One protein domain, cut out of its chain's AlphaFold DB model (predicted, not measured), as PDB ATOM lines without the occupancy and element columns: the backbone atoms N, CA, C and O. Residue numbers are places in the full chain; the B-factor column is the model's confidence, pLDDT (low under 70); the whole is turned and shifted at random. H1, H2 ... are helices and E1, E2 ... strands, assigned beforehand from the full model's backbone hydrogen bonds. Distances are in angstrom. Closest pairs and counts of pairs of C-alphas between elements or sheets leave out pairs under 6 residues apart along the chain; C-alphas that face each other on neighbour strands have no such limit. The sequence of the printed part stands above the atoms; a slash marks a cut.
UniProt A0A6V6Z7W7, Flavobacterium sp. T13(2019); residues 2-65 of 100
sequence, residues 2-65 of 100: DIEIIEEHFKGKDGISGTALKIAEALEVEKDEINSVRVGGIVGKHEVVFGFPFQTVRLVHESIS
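This is residues 2 to 65 of the 100 residues of a protein of Flavobacterium sp. T13(2019) (UniProt A0A6V6Z7W7). A twisted sheet of four strands makes a wall, and one helix, H1, covers one of its faces, running along the strands over E1 and E3; the other face has no named helix. E3 and E4 form a long hairpin on one side of E1, while the shorter strand E2 is on the other side of E1. The printed part has 64 residues, with one named helix and four named strands in the order E1, H1, E2, E3, E4; the sheet's order is E2, E1, E3, E4, mixed, and the class is mixed, helices and strands. The whole is compact, with a radius of gyration of the C-alphas of 11.9 A, and elongated, spanning 37 by 21 by 15 A.

The two longest strands are E3, residues 44 to 52, and E4, residues 55 to 63, each 26.5 A from first to last C-alpha. E4 ends at C-alpha 63, at (-51.335, -24.993, -47.960). E1, residues 2 to 9, is 23.5 A long and begins at C-alpha 2, at (-43.317, -20.090, -24.382). E2, residues 34 to 38, is 12.9 A long. H1, residues 18 to 27, is 14.2 A long and begins at C-alpha 18, at (-58.552, -16.283, -39.445).

In the sheet, E1 and E3 are inner strands, and E2 and E4 are edge strands. E1 and E3 are antiparallel at 166 degrees, with N 6 and O 47 within hydrogen-bond range at 2.8 A. The hairpin E3 and E4 is antiparallel at 171 degrees, with N 48 and O 59 within hydrogen-bond range at 2.9 A. E2 and E1 are parallel at 22 degrees, with N 37 and O 7 within hydrogen-bond range at 2.8 A. E2 and E4 are apart. E1, H1 and E2 form a strand-helix-strand unit, two parallel neighbour strands with a helix between them in the chain, and its crossover is right-handed. H1 is on the sheet at a height over the sheet of 9.4 A, giving two layers, a helix on one face of a sheet. It lies over E1 and only just over E3, with 7 and 3 of its C-alphas falling on them, and runs along the strands, at 7 degrees to E1 on the local plane. The closest C-alphas of H1 and E1 are those of Ala 20 and Glu 7, 6.6 A apart; of H1 and E3, those of Ala 20 and His 46, 6.9 A apart. In H1 every O i to N i+4 pair is within hydrogen-bond range.

The two C-alphas farthest apart are those of Gly 12 and Phe 54, at 37.7 A. The printed part has no cut. The links E2 to E3 and E3 to E4 are tight, those from E1 to H1 and from H1 to E2 are short, and no link is long. The mean pLDDT of the printed part is 97.6, and no printed residue is under 70.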
ATOM      1  N   ASP A   2     -43.029 -21.278 -23.587       94.88
ATOM      2  CA  ASP A   2     -43.317 -20.090 -24.382       94.88
ATOM      3  C   ASP A   2     -43.939 -20.559 -25.697       94.88
ATOM      4  O   ASP A   2     -43.547 -21.611 -26.214       94.88
ATOM      5  N   ILE A   3     -44.943 -19.845 -26.196       97.88
ATOM      6  CA  ILE A   3     -45.660 -20.196 -27.424       97.88
ATOM      7  C   ILE A   3     -45.489 -19.046 -28.404       97.88
ATOM      8  O   ILE A   3     -45.681 -17.893 -28.042       97.88
ATOM      9  N   GLU A   4     -45.138 -19.376 -29.639       98.12
ATOM     10  CA  GLU A   4     -44.989 -18.415 -30.724       98.12
ATOM     11  C   GLU A   4     -45.807 -18.886 -31.930       98.12
ATOM     12  O   GLU A   4     -45.775 -20.071 -32.279       98.12
ATOM     13  N   ILE A   5     -46.546 -17.968 -32.559       98.69
ATOM     14  CA  ILE A   5     -47.410 -18.256 -33.707       98.69
ATOM     15  C   ILE A   5     -46.925 -17.421 -34.885       98.69
ATOM     16  O   ILE A   5     -47.051 -16.198 -34.897       98.69
ATOM     17  N   ILE A   6     -46.436 -18.100 -35.917       98.69
ATOM     18  CA  ILE A   6     -45.954 -17.481 -37.148       98.69
ATOM     19  C   ILE A   6     -46.930 -17.822 -38.270       98.69
ATOM     20  O   ILE A   6     -47.251 -18.989 -38.502       98.69
ATOM     21  N   GLU A   7     -47.399 -16.812 -38.997       98.69
ATOM     22  CA  GLU A   7     -48.245 -17.001 -40.171       98.69
ATOM     23  C   GLU A   7     -47.692 -16.270 -41.395       98.69
ATOM     24  O   GLU A   7     -47.363 -15.083 -41.355       98.69
ATOM     25  N   GLU A   8     -47.582 -16.992 -42.506       98.62
ATOM     26  CA  GLU A   8     -47.037 -16.496 -43.762       98.62
ATOM     27  C   GLU A   8     -48.107 -16.550 -44.853       98.62
ATOM     28  O   GLU A   8     -48.698 -17.598 -45.119       98.62
ATOM     29  N   HIS A   9     -48.337 -15.418 -45.520       98.50
ATOM     30  CA  HIS A   9     -49.264 -15.306 -46.645       98.50
ATOM     31  C   HIS A   9     -48.700 -14.385 -47.734       98.50
ATOM     32  O   HIS A   9     -47.719 -13.665 -47.548       98.50
ATOM     33  N   PHE A  10     -49.358 -14.389 -48.889       97.31
ATOM     34  CA  PHE A  10     -49.088 -13.508 -50.018       97.31
ATOM     35  C   PHE A  10     -49.155 -12.019 -49.638       97.31
ATOM     36  O   PHE A  10     -49.868 -11.615 -48.717       97.31
ATOM     37  N   LYS A  11     -48.444 -11.174 -50.401       96.75
ATOM     38  CA  LYS A  11     -48.275  -9.735 -50.098       96.75
ATOM     39  C   LYS A  11     -49.578  -8.958 -49.879       96.75
ATOM     40  O   LYS A  11     -49.602  -8.050 -49.063       96.75
ATOM     41  N   GLY A  12     -50.629  -9.294 -50.623       95.75
ATOM     42  CA  GLY A  12     -51.921  -8.600 -50.567       95.75
ATOM     43  C   GLY A  12     -52.862  -9.071 -49.456       95.75
ATOM     44  O   GLY A  12     -54.027  -8.690 -49.470       95.75
ATOM     45  N   LYS A  13     -52.426  -9.954 -48.547       96.50
ATOM     46  CA  LYS A  13     -53.263 -10.400 -47.430       96.50
ATOM     47  C   LYS A  13     -53.254  -9.351 -46.319       96.50
ATOM     48  O   LYS A  13     -52.278  -9.235 -45.580       96.50
ATOM     49  N   ASP A  14     -54.381  -8.675 -46.142       95.62
ATOM     50  CA  ASP A  14     -54.557  -7.701 -45.065       95.62
ATOM     51  C   ASP A  14     -54.832  -8.370 -43.718       95.62
ATOM     52  O   ASP A  14     -55.644  -9.297 -43.624       95.62
ATOM     53  N   GLY A  15     -54.165  -7.869 -42.675       95.56
ATOM     54  CA  GLY A  15     -54.351  -8.293 -41.289       95.56
ATOM     55  C   GLY A  15     -54.027  -9.764 -41.028       95.56
ATOM     56  O   GLY A  15     -53.639 -10.522 -41.925       95.56
ATOM     57  N   ILE A  16     -54.220 -10.174 -39.778       97.81
ATOM     58  CA  ILE A  16     -53.989 -11.543 -39.315       97.81
ATOM     59  C   ILE A  16     -54.994 -12.492 -39.991       97.81
ATOM     60  O   ILE A  16     -56.152 -12.150 -40.249       97.81
ATOM     61  N   SER A  17     -54.542 -13.675 -40.388       97.81
ATOM     62  CA  SER A  17     -55.394 -14.717 -40.960       97.81
ATOM     63  C   SER A  17     -56.353 -15.300 -39.916       97.81
ATOM     64  O   SER A  17     -55.999 -15.473 -38.754       97.81
ATOM     65  N   GLY A  18     -57.570 -15.662 -40.341       97.50
ATOM     66  CA  GLY A  18     -58.552 -16.283 -39.445       97.50
ATOM     67  C   GLY A  18     -58.044 -17.585 -38.818       97.50
ATOM     68  O   GLY A  18     -58.306 -17.845 -37.652       97.50
ATOM     69  N   THR A  19     -57.253 -18.364 -39.561       97.44
ATOM     70  CA  THR A  19     -56.592 -19.566 -39.038       97.44
ATOM     71  C   THR A  19     -55.633 -19.235 -37.895       97.44
ATOM     72  O   THR A  19     -55.692 -19.898 -36.868       97.44
ATOM     73  N   ALA A  20     -54.800 -18.196 -38.025       98.44
ATOM     74  CA  ALA A  20     -53.896 -17.794 -36.947       98.44
ATOM     75  C   ALA A  20     -54.663 -17.300 -35.709       98.44
ATOM     76  O   ALA A  20     -54.287 -17.643 -34.597       98.44
ATOM     77  N   LEU A  21     -55.775 -16.579 -35.899       98.38
ATOM     78  CA  LEU A  21     -56.648 -16.169 -34.792       98.38
ATOM     79  C   LEU A  21     -57.271 -17.370 -34.071       98.38
ATOM     80  O   LEU A  21     -57.253 -17.405 -32.849       98.38
ATOM     81  N   LYS A  22     -57.763 -18.376 -34.810       97.75
ATOM     82  CA  LYS A  22     -58.281 -19.617 -34.213       97.75
ATOM     83  C   LYS A  22     -57.206 -20.389 -33.446       97.75
ATOM     84  O   LYS A  22     -57.491 -20.947 -32.394       97.75
ATOM     85  N   ILE A  23     -55.979 -20.437 -33.972       98.25
ATOM     86  CA  ILE A  23     -54.842 -21.066 -33.285       98.25
ATOM     87  C   ILE A  23     -54.536 -20.320 -31.983       98.25
ATOM     88  O   ILE A  23     -54.372 -20.959 -30.950       98.25
ATOM     89  N   ALA A  24     -54.484 -18.989 -32.027       98.25
ATOM     90  CA  ALA A  24     -54.215 -18.167 -30.853       98.25
ATOM     91  C   ALA A  24     -55.314 -18.306 -29.793       98.25
ATOM     92  O   ALA A  24     -55.001 -18.534 -28.633       98.25
ATOM     93  N   GLU A  25     -56.587 -18.291 -30.197       97.81
ATOM     94  CA  GLU A  25     -57.728 -18.553 -29.311       97.81
ATOM     95  C   GLU A  25     -57.615 -19.924 -28.630       97.81
ATOM     96  O   GLU A  25     -57.744 -20.021 -27.413       97.81
ATOM     97  N   ALA A  26     -57.314 -20.981 -29.391       97.25
ATOM     98  CA  ALA A  26     -57.189 -22.337 -28.858       97.25
ATOM     99  C   ALA A  26     -55.994 -22.526 -27.905       97.25
ATOM    100  O   ALA A  26     -55.991 -23.467 -27.110       97.25
ATOM    101  N   LEU A  27     -54.973 -21.673 -28.010       97.56
ATOM    102  CA  LEU A  27     -53.763 -21.711 -27.186       97.56
ATOM    103  C   LEU A  27     -53.718 -20.602 -26.129       97.56
ATOM    104  O   LEU A  27     -52.712 -20.499 -25.432       97.56
ATOM    105  N   GLU A  28     -54.779 -19.797 -26.015       97.19
ATOM    106  CA  GLU A  28     -54.861 -18.639 -25.115       97.19
ATOM    107  C   GLU A  28     -53.699 -17.640 -25.314       97.19
ATOM    108  O   GLU A  28     -53.162 -17.083 -24.359       97.19
ATOM    109  N   VAL A  29     -53.302 -17.424 -26.572       97.38
ATOM    110  CA  VAL A  29     -52.269 -16.457 -26.981       97.38
ATOM    111  C   VAL A  29     -52.939 -15.170 -27.452       97.38
ATOM    112  O   VAL A  29     -53.927 -15.205 -28.193       97.38
ATOM    113  N   GLU A  30     -52.402 -14.016 -27.058       97.44
ATOM    114  CA  GLU A  30     -52.965 -12.733 -27.469       97.44
ATOM    115  C   GLU A  30     -52.702 -12.469 -28.955       97.44
ATOM    116  O   GLU A  30     -51.635 -12.758 -29.498       97.44
ATOM    117  N   LYS A  31     -53.668 -11.856 -29.648       96.81
ATOM    118  CA  LYS A  31     -53.558 -11.607 -31.100       96.81
ATOM    119  C   LYS A  31     -52.314 -10.786 -31.478       96.81
ATOM    120  O   LYS A  31     -51.814 -10.920 -32.592       96.81
ATOM    121  N   ASP A  32     -51.871  -9.904 -30.580       96.25
ATOM    122  CA  ASP A  32     -50.753  -8.983 -30.805       96.25
ATOM    123  C   ASP A  32     -49.396  -9.707 -30.710       96.25
ATOM    124  O   ASP A  32     -48.378  -9.159 -31.126       96.25
ATOM    125  N   GLU A  33     -49.391 -10.953 -30.226       96.44
ATOM    126  CA  GLU A  33     -48.225 -11.841 -30.182       96.44
ATOM    127  C   GLU A  33     -48.081 -12.686 -31.463       96.44
ATOM    128  O   GLU A  33     -47.095 -13.397 -31.627       96.44
ATOM    129  N   ILE A  34     -49.026 -12.603 -32.410       98.38
ATOM    130  CA  ILE A  34     -48.950 -13.337 -33.681       98.38
ATOM    131  C   ILE A  34     -47.995 -12.634 -34.650       98.38
ATOM    132  O   ILE A  34     -48.238 -11.512 -35.107       98.38
ATOM    133  N   ASN A  35     -46.963 -13.349 -35.091       98.38
ATOM    134  CA  ASN A  35     -46.012 -12.860 -36.079       98.38
ATOM    135  C   ASN A  35     -46.488 -13.124 -37.514       98.38
ATOM    136  O   ASN A  35     -46.586 -14.258 -37.977       98.38
ATOM    137  N   SER A  36     -46.756 -12.044 -38.252       98.31
ATOM    138  CA  SER A  36     -47.262 -12.100 -39.628       98.31
ATOM    139  C   SER A  36     -46.190 -11.766 -40.664       98.31
ATOM    140  O   SER A  36     -45.608 -10.683 -40.650       98.31
ATOM    141  N   VAL A  37     -46.000 -12.654 -41.640       98.25
ATOM    142  CA  VAL A  37     -45.117 -12.453 -42.798       98.25
ATOM    143  C   VAL A  37     -45.950 -12.321 -44.072       98.25
ATOM    144  O   VAL A  37     -46.858 -13.112 -44.340       98.25
ATOM    145  N   ARG A  38     -45.658 -11.298 -44.880       98.06
ATOM    146  CA  ARG A  38     -46.360 -11.011 -46.142       98.06
ATOM    147  C   ARG A  38     -45.386 -11.034 -47.309       98.06
ATOM    148  O   ARG A  38     -44.745 -10.032 -47.621       98.06
ATOM    149  N   VAL A  39     -45.249 -12.191 -47.953       96.81
ATOM    150  CA  VAL A  39     -44.199 -12.426 -48.949       96.81
ATOM    151  C   VAL A  39     -44.696 -13.239 -50.140       96.81
ATOM    152  O   VAL A  39     -45.434 -14.213 -50.015       96.81
ATOM    153  N   GLY A  40     -44.273 -12.808 -51.331       95.25
ATOM    154  CA  GLY A  40     -44.554 -13.495 -52.590       95.25
ATOM    155  C   GLY A  40     -46.033 -13.841 -52.787       95.25
ATOM    156  O   GLY A  40     -46.918 -13.023 -52.519       95.25
ATOM    157  N   GLY A  41     -46.259 -15.060 -53.278       94.94
ATOM    158  CA  GLY A  41     -47.570 -15.667 -53.494       94.94
ATOM    159  C   GLY A  41     -47.863 -16.834 -52.550       94.94
ATOM    160  O   GLY A  41     -48.587 -17.738 -52.955       94.94
ATOM    161  N   ILE A  42     -47.285 -16.851 -51.337       97.19
ATOM    162  CA  ILE A  42     -47.537 -17.915 -50.350       97.19
ATOM    163  C   ILE A  42     -49.043 -18.002 -50.090       97.19
ATOM    164  O   ILE A  42     -49.678 -17.016 -49.716       97.19
ATOM    165  N   VAL A  43     -49.625 -19.178 -50.318       97.12
ATOM    166  CA  VAL A  43     -51.072 -19.376 -50.167       97.12
ATOM    167  C   VAL A  43     -51.473 -19.262 -48.701       97.12
ATOM    168  O   VAL A  43     -52.416 -18.534 -48.391       97.12
ATOM    169  N   GLY A  44     -50.733 -19.934 -47.823       97.50
ATOM    170  CA  GLY A  44     -50.880 -19.854 -46.378       97.50
ATOM    171  C   GLY A  44     -50.011 -20.903 -45.698       97.50
ATOM    172  O   GLY A  44     -50.110 -22.089 -46.019       97.50
ATOM    173  N   LYS A  45     -49.171 -20.469 -44.765       98.50
ATOM    174  CA  LYS A  45     -48.391 -21.341 -43.888       98.50
ATOM    175  C   LYS A  45     -48.544 -20.854 -42.456       98.50
ATOM    176  O   LYS A  45     -48.421 -19.660 -42.197       98.50
ATOM    177  N   HIS A  46     -48.809 -21.775 -41.544       98.69
ATOM    178  CA  HIS A  46     -48.984 -21.515 -40.121       98.69
ATOM    179  C   HIS A  46     -48.039 -22.410 -39.350       98.69
ATOM    180  O   HIS A  46     -48.009 -23.622 -39.562       98.69
ATOM    181  N   GLU A  47     -47.272 -21.813 -38.457       98.75
ATOM    182  CA  GLU A  47     -46.335 -22.510 -37.602       98.75
ATOM    183  C   GLU A  47     -46.575 -22.116 -36.150       98.75
ATOM    184  O   GLU A  47     -46.618 -20.935 -35.819       98.75
ATOM    185  N   VAL A  48     -46.708 -23.120 -35.285       98.75
ATOM    186  CA  VAL A  48     -46.734 -22.940 -33.834       98.75
ATOM    187  C   VAL A  48     -45.455 -23.516 -33.261       98.75
ATOM    188  O   VAL A  48     -45.145 -24.692 -33.478       98.75
ATOM    189  N   VAL A  49     -44.711 -22.697 -32.526       98.44
ATOM    190  CA  VAL A  49     -43.470 -23.088 -31.865       98.44
ATOM    191  C   VAL A  49     -43.700 -23.106 -30.362       98.44
ATOM    192  O   VAL A  49     -44.038 -22.090 -29.768       98.44
ATOM    193  N   PHE A  50     -43.467 -24.260 -29.745       98.44
ATOM    194  CA  PHE A  50     -43.495 -24.440 -28.297       98.44
ATOM    195  C   PHE A  50     -42.065 -24.515 -27.765       98.44
ATOM    196  O   PHE A  50     -41.307 -25.420 -28.128       98.44
ATOM    197  N   GLY A  51     -41.698 -23.568 -26.906       98.06
ATOM    198  CA  GLY A  51     -40.404 -23.475 -26.239       98.06
ATOM    199  C   GLY A  51     -40.403 -24.122 -24.853       98.06
ATOM    200  O   GLY A  51     -41.213 -23.791 -23.983       98.06
ATOM    201  N   PHE A  52     -39.443 -25.017 -24.626       97.81
ATOM    202  CA  PHE A  52     -39.142 -25.643 -23.337       97.81
ATOM    203  C   PHE A  52     -37.656 -25.421 -22.996       97.81
ATOM    204  O   PHE A  52     -36.871 -25.152 -23.904       97.81
ATOM    205  N   PRO A  53     -37.216 -25.588 -21.730       97.25
ATOM    206  CA  PRO A  53     -35.850 -25.236 -21.311       97.25
ATOM    207  C   PRO A  53     -34.708 -25.824 -22.157       97.25
ATOM    208  O   PRO A  53     -33.645 -25.218 -22.246       97.25
ATOM    209  N   PHE A  54     -34.917 -26.989 -22.781       97.31
ATOM    210  CA  PHE A  54     -33.886 -27.708 -23.542       97.31
ATOM    211  C   PHE A  54     -34.378 -28.263 -24.884       97.31
ATOM    212  O   PHE A  54     -33.676 -29.048 -25.516       97.31
ATOM    213  N   GLN A  55     -35.593 -27.914 -25.311       97.56
ATOM    214  CA  GLN A  55     -36.167 -28.427 -26.553       97.56
ATOM    215  C   GLN A  55     -37.231 -27.490 -27.109       97.56
ATOM    216  O   GLN A  55     -37.799 -26.669 -26.390       97.56
ATOM    217  N   THR A  56     -37.534 -27.667 -28.390       98.19
ATOM    218  CA  THR A  56     -38.674 -27.018 -29.032       98.19
ATOM    219  C   THR A  56     -39.511 -28.052 -29.764       98.19
ATOM    220  O   THR A  56     -38.987 -29.060 -30.241       98.19
ATOM    221  N   VAL A  57     -40.813 -27.801 -29.847       98.50
ATOM    222  CA  VAL A  57     -41.736 -28.552 -30.703       98.50
ATOM    223  C   VAL A  57     -42.329 -27.574 -31.702       98.50
ATOM    224  O   VAL A  57     -42.723 -26.475 -31.322       98.50
ATOM    225  N   ARG A  58     -42.360 -27.954 -32.979       98.50
ATOM    226  CA  ARG A  58     -42.870 -27.109 -34.062       98.50
ATOM    227  C   ARG A  58     -43.980 -27.855 -34.782       98.50
ATOM    228  O   ARG A  58     -43.757 -28.968 -35.255       98.50
ATOM    229  N   LEU A  59     -45.157 -27.250 -34.850       98.56
ATOM    230  CA  LEU A  59     -46.278 -27.744 -35.638       98.56
ATOM    231  C   LEU A  59     -46.443 -26.832 -36.846       98.56
ATOM    232  O   LEU A  59     -46.733 -25.653 -36.678       98.56
ATOM    233  N   VAL A  60     -46.255 -27.376 -38.048       98.50
ATOM    234  CA  VAL A  60     -46.349 -26.614 -39.296       98.50
ATOM    235  C   VAL A  60     -47.489 -27.161 -40.136       98.50
ATOM    236  O   VAL A  60     -47.544 -28.356 -40.422       98.50
ATOM    237  N   HIS A  61     -48.372 -26.268 -40.565       98.25
ATOM    238  CA  HIS A  61     -49.369 -26.530 -41.587       98.25
ATOM    239  C   HIS A  61     -49.111 -25.611 -42.779       98.25
ATOM    240  O   HIS A  61     -49.036 -24.393 -42.629       98.25
ATOM    241  N   GLU A  62     -48.994 -26.188 -43.970       97.62
ATOM    242  CA  GLU A  62     -48.751 -25.444 -45.202       97.62
ATOM    243  C   GLU A  62     -49.777 -25.835 -46.263       97.62
ATOM    244  O   GLU A  62     -49.930 -27.003 -46.619       97.62
ATOM    245  N   SER A  63     -50.476 -24.833 -46.792       97.12
ATOM    246  CA  SER A  63     -51.335 -24.993 -47.960       97.12
ATOM    247  C   SER A  63     -50.503 -24.782 -49.217       97.12
ATOM    248  O   SER A  63     -50.167 -23.655 -49.562       97.12
ATOM    249  N   ILE A  64     -50.192 -25.870 -49.924       95.62
ATOM    250  CA  ILE A  64     -49.396 -25.825 -51.163       95.62
ATOM    251  C   ILE A  64     -50.164 -25.107 -52.285       95.62
ATOM    252  O   ILE A  64     -49.571 -24.418 -53.112       95.62
ATOM    253  N   SER A  65     -51.492 -25.251 -52.310       95.75
ATOM    254  CA  SER A  65     -52.353 -24.632 -53.317       95.75
ATOM    255  C   SER A  65     -53.749 -24.327 -52.774       95.75
ATOM    256  O   SER A  65     -54.187 -24.925 -51.789       95.75
TER     257      SER A  65